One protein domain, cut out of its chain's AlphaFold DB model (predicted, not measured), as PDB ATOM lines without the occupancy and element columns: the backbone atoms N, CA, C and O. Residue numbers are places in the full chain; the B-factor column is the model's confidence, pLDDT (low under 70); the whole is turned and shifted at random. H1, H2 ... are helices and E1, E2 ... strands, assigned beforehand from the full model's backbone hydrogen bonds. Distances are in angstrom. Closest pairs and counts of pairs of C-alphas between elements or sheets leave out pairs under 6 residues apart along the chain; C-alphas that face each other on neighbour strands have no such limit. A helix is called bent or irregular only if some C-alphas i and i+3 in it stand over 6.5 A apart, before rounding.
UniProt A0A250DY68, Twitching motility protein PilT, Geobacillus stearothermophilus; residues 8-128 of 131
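This is residues 8 to 128 of the 131 residues of the protein "Twitching motility protein PilT" of Geobacillus stearothermophilus (UniProt A0A250DY68). Two groups of helices sit end to end along the long axis: H1 to H4 with E1 make one lobe, and H5, H6 and H7 make the other. H7 packs against H3 where the lobes meet, and short strand pieces lie in the middle: E1 beside residues 74 to 75, and E2 beside residues 8 to 9. In the second lobe H5 crosses H7 at a steep angle, with the short H6 loosely placed near both. The printed part has 121 residues, with seven named helices and two named strands in the order H1 H2 E1 H3 H4 H5 H6 H7 E2, and its class is mostly helix. It is compact by its radius of gyration of the C-alphas, 15.3 A, though elongated in outline, 47 by 28 by 21 A.

H1, residues 11 to 21, begins at C-alpha 11 (92.267, 242.766, 269.681) and is only just irregular: C-alphas 18 and 21 are 6.7 A apart. H2 is residues 28 to 39, 16.7 A long, and E1 is residues 43 to 46. H3 is residues 47 to 56, 14.4 A long, and H4 is residues 61 to 68. H5, residues 80 to 95, is the longest helix at 22.4 A and begins at C-alpha 80 (114.843, 240.005, 272.110). H6 is residues 102 to 107, and H7 is residues 110 to 122, 18.5 A long. E2, residues 125 to 127, ends at C-alpha 127 (95.455, 247.149, 260.732).

H3 is the hub and touches three helices. It touches H1 at a steep tilt of 40 degrees, the same way, the closest C-alphas being those of Thr 11 and Val 49, 5.1 A apart. H3 and H4 form a helical hairpin, opposite ways at a shallow tilt of 30 degrees, with the C-alphas of Asn 54 and Ser 63 closest at 5.2 A. H7 touches H3 with residues 110 to 114 alone; the closest C-alphas, of Arg 48 and Ala 111, are 5.2 A apart. H1 and H4 only just touch, with 3 pairs of C-alphas within 8 A, the closest those of Tyr 18 and Leu 62 at 7.0 A. H2 touches no helix but is near H1. H5 touches H7 at a steep tilt of 61 degrees, opposite ways, with the C-alphas of Tyr 86 and Ala 117 closest at 4.9 A. H6 is near H5, and is close to H7 but not clearly touching it, Phe 107 and Ser 113 having the closest C-alphas at 5.4 A. E1 and E2 pair with no named strand; residues 45 to 46 of E1 pair with residues 74 to 75, parallel, and residues 126 to 127 of E2 with residues 8 to 9, parallel. In each of the seven helices every O i to N i+4 pair is within hydrogen-bond range.

The two C-alphas farthest apart, of Asp 25 and Gln 95, are 47.3 A apart. The printed part has no cut, and the link from H4 to H5, 11 residues, is the long one. Mean pLDDT of the printed part is 82.3; residue 21, residues 58 to 59, residue 94, residues 96 to 111 and residues 126 to 128 are under 70.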
ATOM      1  N   VAL A   8      99.421 242.679 261.139       88.62
ATOM      2  CA  VAL A   8      99.214 242.281 262.536       88.62
ATOM      3  C   VAL A   8      97.839 242.766 262.973       88.62
ATOM      4  O   VAL A   8      97.563 243.965 262.924       88.62
ATOM      5  N   ILE A   9      96.978 241.826 263.351       88.94
ATOM      6  CA  ILE A   9      95.594 242.088 263.741       88.94
ATOM      7  C   ILE A   9      95.525 242.417 265.230       88.94
ATOM      8  O   ILE A   9      96.022 241.658 266.066       88.94
ATOM      9  N   ASP A  10      94.881 243.539 265.529       88.25
ATOM     10  CA  ASP A  10      94.582 244.041 266.871       88.25
ATOM     11  C   ASP A  10      93.370 243.313 267.494       88.25
ATOM     12  O   ASP A  10      92.426 242.920 266.799       88.25
ATOM     13  N   THR A  11      93.384 243.173 268.821       84.81
ATOM     14  CA  THR A  11      92.267 242.766 269.681       84.81
ATOM     15  C   THR A  11      90.952 243.431 269.276       84.81
ATOM     16  O   THR A  11      89.922 242.754 269.211       84.81
ATOM     17  N   ASN A  12      90.964 244.730 268.956       85.38
ATOM     18  CA  ASN A  12      89.744 245.465 268.608       85.38
ATOM     19  C   ASN A  12      89.025 244.879 267.388       85.38
ATOM     20  O   ASN A  12      87.800 244.792 267.399       85.38
ATOM     21  N   ILE A  13      89.755 244.400 266.373       87.12
ATOM     22  CA  ILE A  13      89.146 243.768 265.192       87.12
ATOM     23  C   ILE A  13      88.338 242.535 265.602       87.12
ATOM     24  O   ILE A  13      87.201 242.368 265.163       87.12
ATOM     25  N   PHE A  14      88.898 241.697 266.477       88.94
ATOM     26  CA  PHE A  14      88.233 240.492 266.967       88.94
ATOM     27  C   PHE A  14      87.015 240.830 267.834       88.94
ATOM     28  O   PHE A  14      85.918 240.318 267.598       88.94
ATOM     29  N   ILE A  15      87.189 241.715 268.819       87.38
ATOM     30  CA  ILE A  15      86.135 242.057 269.781       87.38
ATOM     31  C   ILE A  15      84.991 242.813 269.101       87.38
ATOM     32  O   ILE A  15      83.823 242.508 269.347       87.38
ATOM     33  N   GLU A  16      85.278 243.800 268.254       85.44
ATOM     34  CA  GLU A  16      84.229 244.577 267.591       85.44
ATOM     35  C   GLU A  16      83.459 243.743 266.568       85.44
ATOM     36  O   GLU A  16      82.227 243.838 266.532       85.44
ATOM     37  N   ALA A  17      84.149 242.891 265.800       86.31
ATOM     38  CA  ALA A  17      83.497 241.953 264.893       86.31
ATOM     39  C   ALA A  17      82.538 241.037 265.660       86.31
ATOM     40  O   ALA A  17      81.347 241.007 265.346       86.31
ATOM     41  N   TYR A  18      83.021 240.388 266.721       86.12
ATOM     42  CA  TYR A  18      82.224 239.473 267.534       86.12
ATOM     43  C   TYR A  18      81.018 240.152 268.201       86.12
ATOM     44  O   TYR A  18      79.915 239.609 268.190       86.12
ATOM     45  N   LYS A  19      81.190 241.362 268.752       83.25
ATOM     46  CA  LYS A  19      80.130 242.041 269.518       83.25
ATOM     47  C   LYS A  19      79.055 242.710 268.674       83.25
ATOM     48  O   LYS A  19      77.928 242.834 269.148       83.25
ATOM     49  N   ARG A  20      79.413 243.286 267.523       73.62
ATOM     50  CA  ARG A  20      78.549 244.276 266.854       73.62
ATOM     51  C   ARG A  20      77.930 243.792 265.557       73.62
ATOM     52  O   ARG A  20      76.783 244.137 265.290       73.62
ATOM     53  N   TYR A  21      78.686 243.065 264.741       65.06
ATOM     54  CA  TYR A  21      78.322 242.870 263.335       65.06
ATOM     55  C   TYR A  21      78.393 241.409 262.887       65.06
ATOM     56  O   TYR A  21      77.674 241.025 261.968       65.06
ATOM     57  N   TYR A  22      79.228 240.599 263.540       73.25
ATOM     58  CA  TYR A  22      79.679 239.311 263.029       73.25
ATOM     59  C   TYR A  22      79.893 238.290 264.157       73.25
ATOM     60  O   TYR A  22      80.948 237.661 264.225       73.25
ATOM     61  N   SER A  23      78.921 238.096 265.058       81.81
ATOM     62  CA  SER A  23      78.976 236.907 265.925       81.81
ATOM     63  C   SER A  23      79.043 235.638 265.060       81.81
ATOM     64  O   SER A  23      78.636 235.664 263.891       81.81
ATOM     65  N   PHE A  24      79.575 234.539 265.596       84.75
ATOM     66  CA  PHE A  24      79.822 233.321 264.811       84.75
ATOM     67  C   PHE A  24      78.560 232.797 264.114       84.75
ATOM     68  O   PHE A  24      78.621 232.421 262.946       84.75
ATOM     69  N   ASP A  25      77.406 232.894 264.777       82.25
ATOM     70  CA  ASP A  25      76.105 232.513 264.216       82.25
ATOM     71  C   ASP A  25      75.602 233.444 263.101       82.25
ATOM     72  O   ASP A  25      74.826 233.033 262.238       82.25
ATOM     73  N   ILE A  26      76.004 234.719 263.121       82.25
ATOM     74  CA  ILE A  26      75.507 235.744 262.193       82.25
ATOM     75  C   ILE A  26      76.368 235.800 260.931       82.25
ATOM     76  O   ILE A  26      75.843 235.977 259.831       82.25
ATOM     77  N   ALA A  27      77.685 235.657 261.068       87.50
ATOM     78  CA  ALA A  27      78.612 235.762 259.947       87.50
ATOM     79  C   ALA A  27      79.803 234.800 260.077       87.50
ATOM     80  O   ALA A  27      80.946 235.243 260.206       87.50
ATOM     81  N   PRO A  28      79.570 233.481 259.964       89.00
ATOM     82  CA  PRO A  28      80.643 232.487 260.040       89.00
ATOM     83  C   PRO A  28      81.712 232.708 258.956       89.00
ATOM     84  O   PRO A  28      82.905 232.591 259.218       89.00
ATOM     85  N   SER A  29      81.294 233.163 257.769       90.62
ATOM     86  CA  SER A  29      82.196 233.447 256.643       90.62
ATOM     87  C   SER A  29      83.256 234.517 256.931       90.62
ATOM     88  O   SER A  29      84.327 234.481 256.330       90.62
ATOM     89  N   PHE A  30      82.999 235.453 257.852       90.62
ATOM     90  CA  PHE A  30      84.009 236.425 258.279       90.62
ATOM     91  C   PHE A  30      85.161 235.729 259.017       90.62
ATOM     92  O   PHE A  30      86.332 235.981 258.735       90.62
ATOM     93  N   TRP A  31      84.827 234.815 259.925       93.19
ATOM     94  CA  TRP A  31      85.799 234.054 260.706       93.19
ATOM     95  C   TRP A  31      86.564 233.054 259.838       93.19
ATOM     96  O   TRP A  31      87.783 232.947 259.966       93.19
ATOM     97  N   ASP A  32      85.883 232.410 258.888       93.94
ATOM     98  CA  ASP A  32      86.526 231.554 257.886       93.94
ATOM     99  C   ASP A  32      87.507 232.349 257.013       93.94
ATOM    100  O   ASP A  32      88.618 231.889 256.741       93.94
ATOM    101  N   ALA A  33      87.145 233.574 256.617       93.12
ATOM    102  CA  ALA A  33      88.038 234.446 255.864       93.12
ATOM    103  C   ALA A  33      89.286 234.823 256.679       93.12
ATOM    104  O   ALA A  33      90.391 234.806 256.134       93.12
ATOM    105  N   LEU A  34      89.152 235.111 257.981       93.38
ATOM    106  CA  LEU A  34      90.309 235.350 258.853       93.38
ATOM    107  C   LEU A  34      91.245 234.136 258.886       93.38
ATOM    108  O   LEU A  34      92.454 234.300 258.712       93.38
ATOM    109  N   LEU A  35      90.705 232.925 259.043       95.38
ATOM    110  CA  LEU A  35      91.501 231.695 259.003       95.38
ATOM    111  C   LEU A  35      92.214 231.543 257.656       95.38
ATOM    112  O   LEU A  35      93.429 231.368 257.624       95.38
ATOM    113  N   GLN A  36      91.500 231.726 256.545       95.44
ATOM    114  CA  GLN A  36      92.074 231.626 255.204       95.44
ATOM    115  C   GLN A  36      93.188 232.661 254.970       95.44
ATOM    116  O   GLN A  36      94.217 232.363 254.359       95.44
ATOM    117  N   HIS A  37      93.019 233.897 255.439       94.31
ATOM    118  CA  HIS A  37      94.068 234.911 255.345       94.31
ATOM    119  C   HIS A  37      95.287 234.553 256.202       94.31
ATOM    120  O   HIS A  37      96.415 234.818 255.777       94.31
ATOM    121  N   ALA A  38      95.082 233.941 257.368       93.56
ATOM    122  CA  ALA A  38      96.159 233.530 258.258       93.56
ATOM    123  C   ALA A  38      96.934 232.327 257.699       93.56
ATOM    124  O   ALA A  38      98.165 232.345 257.659       93.56
ATOM    125  N   GLU A  39      96.229 231.332 257.154       94.62
ATOM    126  CA  GLU A  39      96.801 230.182 256.439       94.62
ATOM    127  C   GLU A  39      97.663 230.612 255.251       94.62
ATOM    128  O   GLU A  39      98.765 230.102 255.052       94.62
ATOM    129  N   ASN A  40      97.204 231.613 254.498       92.81
ATOM    130  CA  ASN A  40      97.954 232.186 253.381       92.81
ATOM    131  C   ASN A  40      99.115 233.097 253.820       92.81
ATOM    132  O   ASN A  40      99.820 233.644 252.974       92.81
ATOM    133  N   GLY A  41      99.320 233.291 255.128       90.88
ATOM    134  CA  GLY A  41     100.388 234.124 255.675       90.88
ATOM    135  C   GLY A  41     100.171 235.630 255.505       90.88
ATOM    136  O   GLY A  41     101.122 236.395 255.669       90.88
ATOM    137  N   ASN A  42      98.946 236.065 255.198       90.50
ATOM    138  CA  ASN A  42      98.604 237.478 255.017       90.50
ATOM    139  C   ASN A  42      98.373 238.191 256.350       90.50
ATOM    140  O   ASN A  42      98.640 239.386 256.459       90.50
ATOM    141  N   ILE A  43      97.880 237.472 257.360       93.50
ATOM    142  CA  ILE A  43      97.615 238.027 258.688       93.50
ATOM    143  C   ILE A  43      98.228 237.154 259.777       93.50
ATOM    144  O   ILE A  43      98.369 235.942 259.622       93.50
ATOM    145  N   ILE A  44      98.571 237.792 260.884       94.19
ATOM    146  CA  ILE A  44      98.914 237.173 262.163       94.19
ATOM    147  C   ILE A  44      98.372 238.062 263.286       94.19
ATOM    148  O   ILE A  44      97.918 239.179 263.042       94.19
ATOM    149  N   SER A  45      98.484 237.616 264.524       94.62
ATOM    150  CA  SER A  45      98.350 238.477 265.694       94.62
ATOM    151  C   SER A  45      99.462 238.152 266.698       94.62
ATOM    152  O   SER A  45     100.376 237.391 266.381       94.62
ATOM    153  N   ILE A  46      99.435 238.746 267.888       94.06
ATOM    154  CA  ILE A  46     100.465 238.563 268.919       94.06
ATOM    155  C   ILE A  46      99.889 237.959 270.199       94.06
ATOM    156  O   ILE A  46      98.711 238.114 270.513       94.06
ATOM    157  N   ASP A  47     100.736 237.293 270.975       93.12
ATOM    158  CA  ASP A  47     100.380 236.698 272.268       93.12
ATOM    159  C   ASP A  47      99.675 237.674 273.233       93.12
ATOM    160  O   ASP A  47      98.786 237.262 273.980       93.12
ATOM    161  N   ARG A  48     100.002 238.969 273.189       90.81
ATOM    162  CA  ARG A  48      99.331 240.023 273.965       90.81
ATOM    163  C   ARG A  48      97.876 240.222 273.558       90.81
ATOM    164  O   ARG A  48      97.025 240.299 274.434       90.81
ATOM    165  N   VAL A  49      97.580 240.202 272.260       91.38
ATOM    166  CA  VAL A  49      96.200 240.259 271.752       91.38
ATOM    167  C   VAL A  49      95.422 239.028 272.212       91.38
ATOM    168  O   VAL A  49      94.308 239.142 272.718       91.38
ATOM    169  N   LYS A  50      96.037 237.840 272.152       92.69
ATOM    170  CA  LYS A  50      95.436 236.611 272.696       92.69
ATOM    171  C   LYS A  50      95.106 236.738 274.190       92.69
ATOM    172  O   LYS A  50      94.050 236.288 274.630       92.69
ATOM    173  N   GLN A  51      95.999 237.341 274.979       90.69
ATOM    174  CA  GLN A  51      95.780 237.593 276.409       90.69
ATOM    175  C   GLN A  51      94.612 238.556 276.652       90.69
ATOM    176  O   GLN A  51      93.833 238.334 277.580       90.69
ATOM    177  N   GLU A  52      94.472 239.595 275.830       88.69
ATOM    178  CA  GLU A  52      93.367 240.549 275.927       88.69
ATOM    179  C   GLU A  52      92.026 239.922 275.554       88.69
ATOM    180  O   GLU A  52      91.076 240.071 276.321       88.69
ATOM    181  N   ILE A  53      91.967 239.140 274.468       90.50
ATOM    182  CA  ILE A  53      90.774 238.360 274.097       90.50
ATOM    183  C   ILE A  53      90.335 237.491 275.285       90.50
ATOM    184  O   ILE A  53      89.202 237.598 275.744       90.50
ATOM    185  N   ASN A  54      91.263 236.725 275.867       90.06
ATOM    186  CA  ASN A  54      90.977 235.841 277.003       90.06
ATOM    187  C   ASN A  54      90.577 236.587 278.292       90.06
ATOM    188  O   ASN A  54      89.990 235.993 279.200       90.06
ATOM    189  N   SER A  55      90.933 237.868 278.409       86.12
ATOM    190  CA  SER A  55      90.609 238.711 279.567       86.12
ATOM    191  C   SER A  55      89.289 239.465 279.398       86.12
ATOM    192  O   SER A  55      88.754 239.964 280.389       86.12
ATOM    193  N   PHE A  56      88.769 239.551 278.171       79.00
ATOM    194  CA  PHE A  56      87.587 240.331 277.831       79.00
ATOM    195  C   PHE A  56      86.313 239.765 278.478       79.00
ATOM    196  O   PHE A  56      85.658 240.457 279.262       79.00
ATOM    197  N   HIS A  57      86.003 238.488 278.242       73.69
ATOM    198  CA  HIS A  57      84.984 237.743 278.982       73.69
ATOM    199  C   HIS A  57      85.472 236.319 279.242       73.69
ATOM    200  O   HIS A  57      85.897 235.611 278.337       73.69
ATOM    201  N   LYS A  58      85.407 235.874 280.504       60.41
ATOM    202  CA  LYS A  58      85.814 234.509 280.855       60.41
ATOM    203  C   LYS A  58      84.895 233.497 280.166       60.41
ATOM    204  O   LYS A  58      83.701 233.488 280.456       60.41
ATOM    205  N   ASN A  59      85.491 232.621 279.356       60.84
ATOM    206  CA  ASN A  59      84.837 231.520 278.642       60.84
ATOM    207  C   ASN A  59      83.740 231.975 277.664       60.84
ATOM    208  O   ASN A  59      82.661 231.385 277.637       60.84
ATOM    209  N   ASP A  60      83.992 233.036 276.894       79.88
ATOM    210  CA  ASP A  60      83.149 233.351 275.742       79.88
ATOM    211  C   ASP A  60      83.601 232.602 274.476       79.88
ATOM    212  O   ASP A  60      84.732 232.122 274.366       79.88
ATOM    213  N   GLU A  61      82.682 232.490 273.519       89.62
ATOM    214  CA  GLU A  61      82.879 231.783 272.247       89.62
ATOM    215  C   GLU A  61      84.086 232.327 271.463       89.62
ATOM    216  O   GLU A  61      84.828 231.575 270.832       89.62
ATOM    217  N   LEU A  62      84.350 233.636 271.570       91.38
ATOM    218  CA  LEU A  62      85.510 234.281 270.959       91.38
ATOM    219  C   LEU A  62      86.832 233.784 271.552       91.38
ATOM    220  O   LEU A  62      87.767 233.477 270.807       91.38
ATOM    221  N   SER A  63      86.921 233.688 272.878       92.00
ATOM    222  CA  SER A  63      88.098 233.144 273.553       92.00
ATOM    223  C   SER A  63      88.318 231.686 273.168       92.00
ATOM    224  O   SER A  63      89.444 231.287 272.864       92.00
ATOM    225  N   GLU A  64      87.264 230.870 273.129       93.00
ATOM    226  CA  GLU A  64      87.376 229.480 272.680       93.00
ATOM    227  C   GLU A  64      87.883 229.403 271.239       93.00
ATOM    228  O   GLU A  64      88.831 228.659 270.964       93.00
ATOM    229  N   TRP A  65      87.343 230.229 270.347       94.06
ATOM    230  CA  TRP A  65      87.772 230.254 268.957       94.06
ATOM    231  C   TRP A  65      89.236 230.678 268.796       94.06
ATOM    232  O   TRP A  65      90.008 230.008 268.104       94.06
ATOM    233  N   ALA A  66      89.665 231.731 269.492       94.69
ATOM    234  CA  ALA A  66      91.046 232.205 269.443       94.69
ATOM    235  C   ALA A  66      92.041 231.154 269.971       94.69
ATOM    236  O   ALA A  66      93.154 231.026 269.458       94.69
ATOM    237  N   ASN A  67      91.654 230.375 270.986       93.94
ATOM    238  CA  ASN A  67      92.525 229.369 271.596       93.94
ATOM    239  C   ASN A  67      92.553 228.020 270.866       93.94
ATOM    240  O   ASN A  67      93.513 227.277 271.073       93.94
ATOM    241  N   HIS A  68      91.565 227.709 270.021       94.31
ATOM    242  CA  HIS A  68      91.491 226.421 269.319       94.31
ATOM    243  C   HIS A  68      91.662 226.541 267.805       94.31
ATOM    244  O   HIS A  68      92.376 225.734 267.215       94.31
ATOM    245  N   HIS A  69      91.050 227.547 267.180       95.00
ATOM    246  CA  HIS A  69      91.102 227.729 265.731       95.00
ATOM    247  C   HIS A  69      92.251 228.651 265.337       95.00
ATOM    248  O   HIS A  69      93.080 228.262 264.521       95.00
ATOM    249  N   PHE A  70      92.366 229.830 265.960       96.19
ATOM    250  CA  PHE A  70      93.366 230.833 265.565       96.19
ATOM    251  C   PHE A  70      94.728 230.704 266.279       96.19
ATOM    252  O   PHE A  70      95.650 231.486 266.055       96.19
ATOM    253  N   ALA A  71      94.879 229.707 267.154       95.38
ATOM    254  CA  ALA A  71      95.940 229.656 268.160       95.38
ATOM    255  C   ALA A  71      97.370 229.719 267.608       95.38
ATOM    256  O   ALA A  71      98.245 230.295 268.255       95.38
ATOM    257  N   GLN A  72      97.598 229.116 266.440       96.00
ATOM    258  CA  GLN A  72      98.917 229.006 265.813       96.00
ATOM    259  C   GLN A  72      99.400 230.303 265.149       96.00
ATOM    260  O   GLN A  72     100.583 230.423 264.851       96.00
ATOM    261  N   TRP A  73      98.507 231.271 264.923       96.38
ATOM    262  CA  TRP A  73      98.837 232.544 264.272       96.38
ATOM    263  C   TRP A  73      99.044 233.691 265.264       96.38
ATOM    264  O   TRP A  73      99.148 234.848 264.853       96.38
ATOM    265  N   PHE A  74      99.132 233.379 266.560       95.62
ATOM    266  CA  PHE A  74      99.619 234.303 267.578       95.62
ATOM    267  C   PHE A  74     101.130 234.157 267.748       95.62
ATOM    268  O   PHE A  74     101.618 233.145 268.250       95.62
ATOM    269  N   GLU A  75     101.869 235.188 267.357       95.12
ATOM    270  CA  GLU A  75     103.319 235.242 267.503       95.12
ATOM    271  C   GLU A  75     103.724 235.720 268.906       95.12
ATOM    272  O   GLU A  75     103.104 236.637 269.458       95.12
ATOM    273  N   PRO A  76     104.780 235.140 269.500       93.38
ATOM    274  CA  PRO A  76     105.241 235.554 270.816       93.38
ATOM    275  C   PRO A  76     105.985 236.895 270.749       93.38
ATOM    276  O   PRO A  76     106.730 237.175 269.802       93.38
ATOM    277  N   THR A  77     105.798 237.725 271.777       92.19
ATOM    278  CA  THR A  77     106.417 239.061 271.886       92.19
ATOM    279  C   THR A  77     107.670 239.097 272.761       92.19
ATOM    280  O   THR A  77     108.303 240.144 272.887       92.19
ATOM    281  N   ASP A  78     108.069 237.964 273.338       90.62
ATOM    282  CA  ASP A  78     109.235 237.817 274.223       90.62
ATOM    283  C   ASP A  78     110.585 237.710 273.489       90.62
ATOM    284  O   ASP A  78     111.641 237.631 274.122       90.62
ATOM    285  N   LYS A  79     110.574 237.760 272.152       92.12
ATOM    286  CA  LYS A  79     111.782 237.788 271.320       92.12
ATOM    287  C   LYS A  79     112.594 239.065 271.586       92.12
ATOM    288  O   LYS A  79     112.045 240.168 271.643       92.12
ATOM    289  N   ILE A  80     113.917 238.925 271.708       91.00
ATOM    290  CA  ILE A  80     114.843 240.005 272.110       91.00
ATOM    291  C   ILE A  80     114.735 241.228 271.187       91.00
ATOM    292  O   ILE A  80     114.763 242.368 271.649       91.00
ATOM    293  N   GLU A  81     114.577 241.005 269.889       92.00
ATOM    294  CA  GLU A  81     114.414 242.039 268.873       92.00
ATOM    295  C   GLU A  81     113.117 242.848 269.050       92.00
ATOM    296  O   GLU A  81     113.135 244.076 268.927       92.00
ATOM    297  N   VAL A  82     112.015 242.192 269.426       91.00
ATOM    298  CA  VAL A  82     110.728 242.848 269.707       91.00
ATOM    299  C   VAL A  82     110.833 243.648 271.002       91.00
ATOM    300  O   VAL A  82     110.446 244.816 271.033       91.00
ATOM    301  N   LEU A  83     111.433 243.061 272.042       87.94
ATOM    302  CA  LEU A  83     111.702 243.725 273.321       87.94
ATOM    303  C   LEU A  83     112.556 244.986 273.145       87.94
ATOM    304  O   LEU A  83     112.249 246.029 273.726       87.94
ATOM    305  N   SER A  84     113.604 244.914 272.322       89.25
ATOM    306  CA  SER A  84     114.480 246.053 272.036       89.25
ATOM    307  C   SER A  84     113.724 247.180 271.332       89.25
ATOM    308  O   SER A  84     113.787 248.334 271.762       89.25
ATOM    309  N   THR A  85     112.948 246.853 270.296       89.88
ATOM    310  CA  THR A  85     112.126 247.831 269.571       89.88
ATOM    311  C   THR A  85     111.068 248.456 270.477       89.88
ATOM    312  O   THR A  85     110.887 249.675 270.468       89.88
ATOM    313  N   TYR A  86     110.409 247.647 271.308       86.75
ATOM    314  CA  TYR A  86     109.452 248.114 272.306       86.75
ATOM    315  C   TYR A  86     110.106 249.096 273.283       86.75
ATOM    316  O   TYR A  86     109.610 250.206 273.475       86.75
ATOM    317  N   GLN A  87     111.274 248.750 273.833       85.19
ATOM    318  CA  GLN A  87     112.020 249.630 274.730       85.19
ATOM    319  C   GLN A  87     112.371 250.964 274.058       85.19
ATOM    320  O   GLN A  87     112.247 252.009 274.695       85.19
ATOM    321  N   GLN A  88     112.772 250.959 272.784       86.88
ATOM    322  CA  GLN A  88     113.053 252.189 272.036       86.88
ATOM    323  C   GLN A  88     111.808 253.068 271.886       86.88
ATOM    324  O   GLN A  88     111.886 254.275 272.114       86.88
ATOM    325  N   ILE A  89     110.665 252.470 271.537       83.38
ATOM    326  CA  ILE A  89     109.386 253.177 271.386       83.38
ATOM    327  C   ILE A  89     108.970 253.816 272.715       83.38
ATOM    328  O   ILE A  89     108.688 255.013 272.754       83.38
ATOM    329  N   ILE A  90     109.005 253.052 273.810       79.31
ATOM    330  CA  ILE A  90     108.662 253.551 275.147       79.31
ATOM    331  C   ILE A  90     109.632 254.651 275.592       79.31
ATOM    332  O   ILE A  90     109.200 255.690 276.090       79.31
ATOM    333  N   THR A  91     110.937 254.464 275.376       82.56
ATOM    334  CA  THR A  91     111.958 255.469 275.718       82.56
ATOM    335  C   THR A  91     111.704 256.780 274.979       82.56
ATOM    336  O   THR A  91     111.708 257.844 275.598       82.56
ATOM    337  N   TRP A  92     111.426 256.707 273.675       82.00
ATOM    338  CA  TRP A  92     111.092 257.874 272.865       82.00
ATOM    339  C   TRP A  92     109.812 258.560 273.363       82.00
ATOM    340  O   TRP A  92     109.826 259.767 273.594       82.00
ATOM    341  N   ALA A  93     108.738 257.804 273.606       73.00
ATOM    342  CA  ALA A  93     107.456 258.350 274.051       73.00
ATOM    343  C   ALA A  93     107.578 259.096 275.394       73.00
ATOM    344  O   ALA A  93     107.033 260.188 275.557       73.00
ATOM    345  N   VAL A  94     108.352 258.547 276.337       69.69
ATOM    346  CA  VAL A  94     108.624 259.172 277.643       69.69
ATOM    347  C   VAL A  94     109.441 260.461 277.500       69.69
ATOM    348  O   VAL A  94     109.182 261.429 278.215       69.69
ATOM    349  N   GLN A  95     110.406 260.503 276.578       76.31
ATOM    350  CA  GLN A  95     111.282 261.662 276.373       76.31
ATOM    351  C   GLN A  95     110.594 262.850 275.688       76.31
ATOM    352  O   GLN A  95     111.050 263.979 275.844       76.31
ATOM    353  N   GLN A  96     109.497 262.631 274.957       68.56
ATOM    354  CA  GLN A  96     108.824 263.692 274.202       68.56
ATOM    355  C   GLN A  96     107.979 264.654 275.056       68.56
ATOM    356  O   GLN A  96     107.498 265.641 274.512       68.56
ATOM    357  N   GLY A  97     107.817 264.425 276.369       53.44
ATOM    358  CA  GLY A  97     107.312 265.388 277.372       53.44
ATOM    359  C   GLY A  97     105.857 265.887 277.238       53.44
ATOM    360  O   GLY A  97     105.209 266.137 278.250       53.44
ATOM    361  N   GLN A  98     105.322 266.003 276.020       55.06
ATOM    362  CA  GLN A  98     104.006 266.547 275.673       55.06
ATOM    363  C   GLN A  98     102.893 265.488 275.623       55.06
ATOM    364  O   GLN A  98     101.717 265.837 275.641       55.06
ATOM    365  N   TYR A  99     103.235 264.197 275.629       54.59
ATOM    366  CA  TYR A  99     102.291 263.067 275.634       54.59
ATOM    367  C   TYR A  99     101.815 262.728 277.062       54.59
ATOM    368  O   TYR A  99     101.897 261.590 277.532       54.59
ATOM    369  N   PHE A 100     101.381 263.756 277.795       57.16
ATOM    370  CA  PHE A 100     101.055 263.707 279.220       57.16
ATOM    371  C   PHE A 100      99.798 262.850 279.478       57.16
ATOM    372  O   PHE A 100      98.724 263.129 278.954       57.16
ATOM    373  N   GLU A 101      99.962 261.809 280.298       53.72
ATOM    374  CA  GLU A 101      98.965 260.893 280.891       53.72
ATOM    375  C   GLU A 101      98.008 260.114 279.968       53.72
ATOM    376  O   GLU A 101      97.899 258.900 280.123       53.72
ATOM    377  N   ALA A 102      97.333 260.741 279.006       50.84
ATOM    378  CA  ALA A 102      96.401 260.055 278.105       50.84
ATOM    379  C   ALA A 102      97.143 259.156 277.109       50.84
ATOM    380  O   ALA A 102      96.877 257.963 277.040       50.84
ATOM    381  N   ALA A 103      98.167 259.694 276.446       48.69
ATOM    382  CA  ALA A 103      99.028 258.920 275.558       48.69
ATOM    383  C   ALA A 103      99.853 257.872 276.322       48.69
ATOM    384  O   ALA A 103     100.111 256.804 275.795       48.69
ATOM    385  N   LYS A 104     100.201 258.100 277.598       55.19
ATOM    386  CA  LYS A 104     100.753 257.029 278.446       55.19
ATOM    387  C   LYS A 104      99.741 255.920 278.718       55.19
ATOM    388  O   LYS A 104     100.151 254.772 278.744       55.19
ATOM    389  N   ARG A 105      98.456 256.229 278.934       55.84
ATOM    390  CA  ARG A 105      97.398 255.212 279.099       55.84
ATOM    391  C   ARG A 105      97.118 254.453 277.810       55.84
ATOM    392  O   ARG A 105      96.897 253.256 277.875       55.84
ATOM    393  N   GLU A 106      97.162 255.137 276.675       49.69
ATOM    394  CA  GLU A 106      96.951 254.565 275.343       49.69
ATOM    395  C   GLU A 106      98.162 253.730 274.893       49.69
ATOM    396  O   GLU A 106      97.992 252.620 274.424       49.69
ATOM    397  N   PHE A 107      99.396 254.156 275.190       54.44
ATOM    398  CA  PHE A 107     100.579 253.288 275.083       54.44
ATOM    399  C   PHE A 107     100.610 252.182 276.162       54.44
ATOM    400  O   PHE A 107     101.293 251.174 275.990       54.44
ATOM    401  N   ALA A 108      99.914 252.351 277.288       47.66
ATOM    402  CA  ALA A 108      99.814 251.342 278.346       47.66
ATOM    403  C   ALA A 108      98.643 250.366 278.163       47.66
ATOM    404  O   ALA A 108      98.574 249.391 278.913       47.66
ATOM    405  N   SER A 109      97.768 250.579 277.171       58.09
ATOM    406  CA  SER A 109      97.051 249.483 276.521       58.09
ATOM    407  C   SER A 109      98.141 248.585 275.950       58.09
ATOM    408  O   SER A 109      98.786 248.913 274.955       58.09
ATOM    409  N   ALA A 110      98.519 247.558 276.716       63.53
ATOM    410  CA  ALA A 110      99.787 246.878 276.510       63.53
ATOM    411  C   ALA A 110      99.868 246.345 275.074       63.53
ATOM    412  O   ALA A 110     100.902 246.533 274.427       63.53
ATOM    413  N   ALA A 111      98.791 245.744 274.553       67.75
ATOM    414  CA  ALA A 111      98.815 245.144 273.227       67.75
ATOM    415  C   ALA A 111      99.117 246.140 272.107       67.75
ATOM    416  O   ALA A 111      99.911 245.779 271.248       67.75
ATOM    417  N   ASP A 112      98.608 247.375 272.131       74.75
ATOM    418  CA  ASP A 112      98.828 248.344 271.042       74.75
ATOM    419  C   ASP A 112     100.315 248.684 270.868       74.75
ATOM    420  O   ASP A 112     100.876 248.617 269.769       74.75
ATOM    421  N   SER A 113     101.003 248.969 271.975       77.38
ATOM    422  CA  SER A 113     102.442 249.249 271.963       77.38
ATOM    423  C   SER A 113     103.270 248.031 271.560       77.38
ATOM    424  O   SER A 113     104.260 248.165 270.832       77.38
ATOM    425  N   TRP A 114     102.876 246.836 272.010       84.62
ATOM    426  CA  TRP A 114     103.518 245.586 271.601       84.62
ATOM    427  C   TRP A 114     103.276 245.278 270.123       84.62
ATOM    428  O   TRP A 114     104.191 244.811 269.452       84.62
ATOM    429  N   LEU A 115     102.095 245.593 269.597       86.00
ATOM    430  CA  LEU A 115     101.714 245.389 268.205       86.00
ATOM    431  C   LEU A 115     102.522 246.304 267.288       86.00
ATOM    432  O   LEU A 115     103.121 245.824 266.328       86.00
ATOM    433  N   ILE A 116     102.659 247.587 267.641       83.81
ATOM    434  CA  ILE A 116     103.528 248.530 266.922       83.81
ATOM    435  C   ILE A 116     104.989 248.073 266.977       83.81
ATOM    436  O   ILE A 116     105.676 248.089 265.953       83.81
ATOM    437  N   ALA A 117     105.483 247.660 268.147       86.31
ATOM    438  CA  ALA A 117     106.856 247.182 268.291       86.31
ATOM    439  C   ALA A 117     107.114 245.928 267.451       86.31
ATOM    440  O   ALA A 117     108.129 245.843 266.753       86.31
ATOM    441  N   PHE A 118     106.183 244.977 267.475       89.56
ATOM    442  CA  PHE A 118     106.255 243.747 266.704       89.56
ATOM    443  C   PHE A 118     106.233 244.044 265.203       89.56
ATOM    444  O   PHE A 118     107.138 243.635 264.477       89.56
ATOM    445  N   ALA A 119     105.259 244.825 264.737       86.69
ATOM    446  CA  ALA A 119     105.138 245.175 263.330       86.69
ATOM    447  C   ALA A 119     106.357 245.948 262.820       86.69
ATOM    448  O   ALA A 119     106.886 245.631 261.757       86.69
ATOM    449  N   LYS A 120     106.882 246.889 263.612       86.69
ATOM    450  CA  LYS A 120     108.118 247.611 263.290       86.69
ATOM    451  C   LYS A 120     109.337 246.689 263.225       86.69
ATOM    452  O   LYS A 120     110.186 246.884 262.366       86.69
ATOM    453  N   THR A 121     109.423 245.690 264.104       89.19
ATOM    454  CA  THR A 121     110.541 244.729 264.127       89.19
ATOM    455  C   THR A 121     110.581 243.880 262.854       89.19
ATOM    456  O   THR A 121     111.658 243.629 262.317       89.19
ATOM    457  N   TYR A 122     109.415 243.474 262.344       87.00
ATOM    458  CA  TYR A 122     109.299 242.571 261.192       87.00
ATOM    459  C   TYR A 122     108.875 243.250 259.880       87.00
ATOM    460  O   TYR A 122     108.679 242.564 258.879       87.00
ATOM    461  N   ASN A 123     108.773 244.583 259.856       81.62
ATOM    462  CA  ASN A 123     108.273 245.381 258.728       81.62
ATOM    463  C   ASN A 123     106.857 244.984 258.263       81.62
ATOM    464  O   ASN A 123     106.581 244.893 257.065       81.62
ATOM    465  N   PHE A 124     105.954 244.742 259.211       76.44
ATOM    466  CA  PHE A 124     104.536 244.484 258.952       76.44
ATOM    467  C   PHE A 124     103.721 245.778 258.995       76.44
ATOM    468  O   PHE A 124     104.132 246.774 259.591       76.44
ATOM    469  N   SER A 125     102.561 245.771 258.338       73.44
ATOM    470  CA  SER A 125     101.600 246.880 258.404       73.44
ATOM    471  C   SER A 125     100.596 246.638 259.538       73.44
ATOM    472  O   SER A 125     100.120 245.517 259.711       73.44
ATOM    473  N   ASN A 126     100.263 247.677 260.306       57.34
ATOM    474  CA  ASN A 126      99.223 247.599 261.339       57.34
ATOM    475  C   ASN A 126      97.841 247.747 260.691       57.34
ATOM    476  O   ASN A 126      97.682 248.584 259.804       57.34
ATOM    477  N   TYR A 127      96.850 246.978 261.143       55.16
ATOM    478  CA  TYR A 127      95.455 247.149 260.732       55.16
ATOM    479  C   TYR A 127      94.584 247.363 261.978       55.16
ATOM    480  O   TYR A 127      94.445 246.451 262.791       55.16
ATOM    481  N   SER A 128      94.010 248.560 262.127       51.28
ATOM    482  CA  SER A 128      93.028 248.904 263.165       51.28
ATOM    483  C   SER A 128      91.749 249.441 262.511       51.28
ATOM    484  O   SER A 128      91.801 250.112 261.478       51.28
TER     485      SER A 128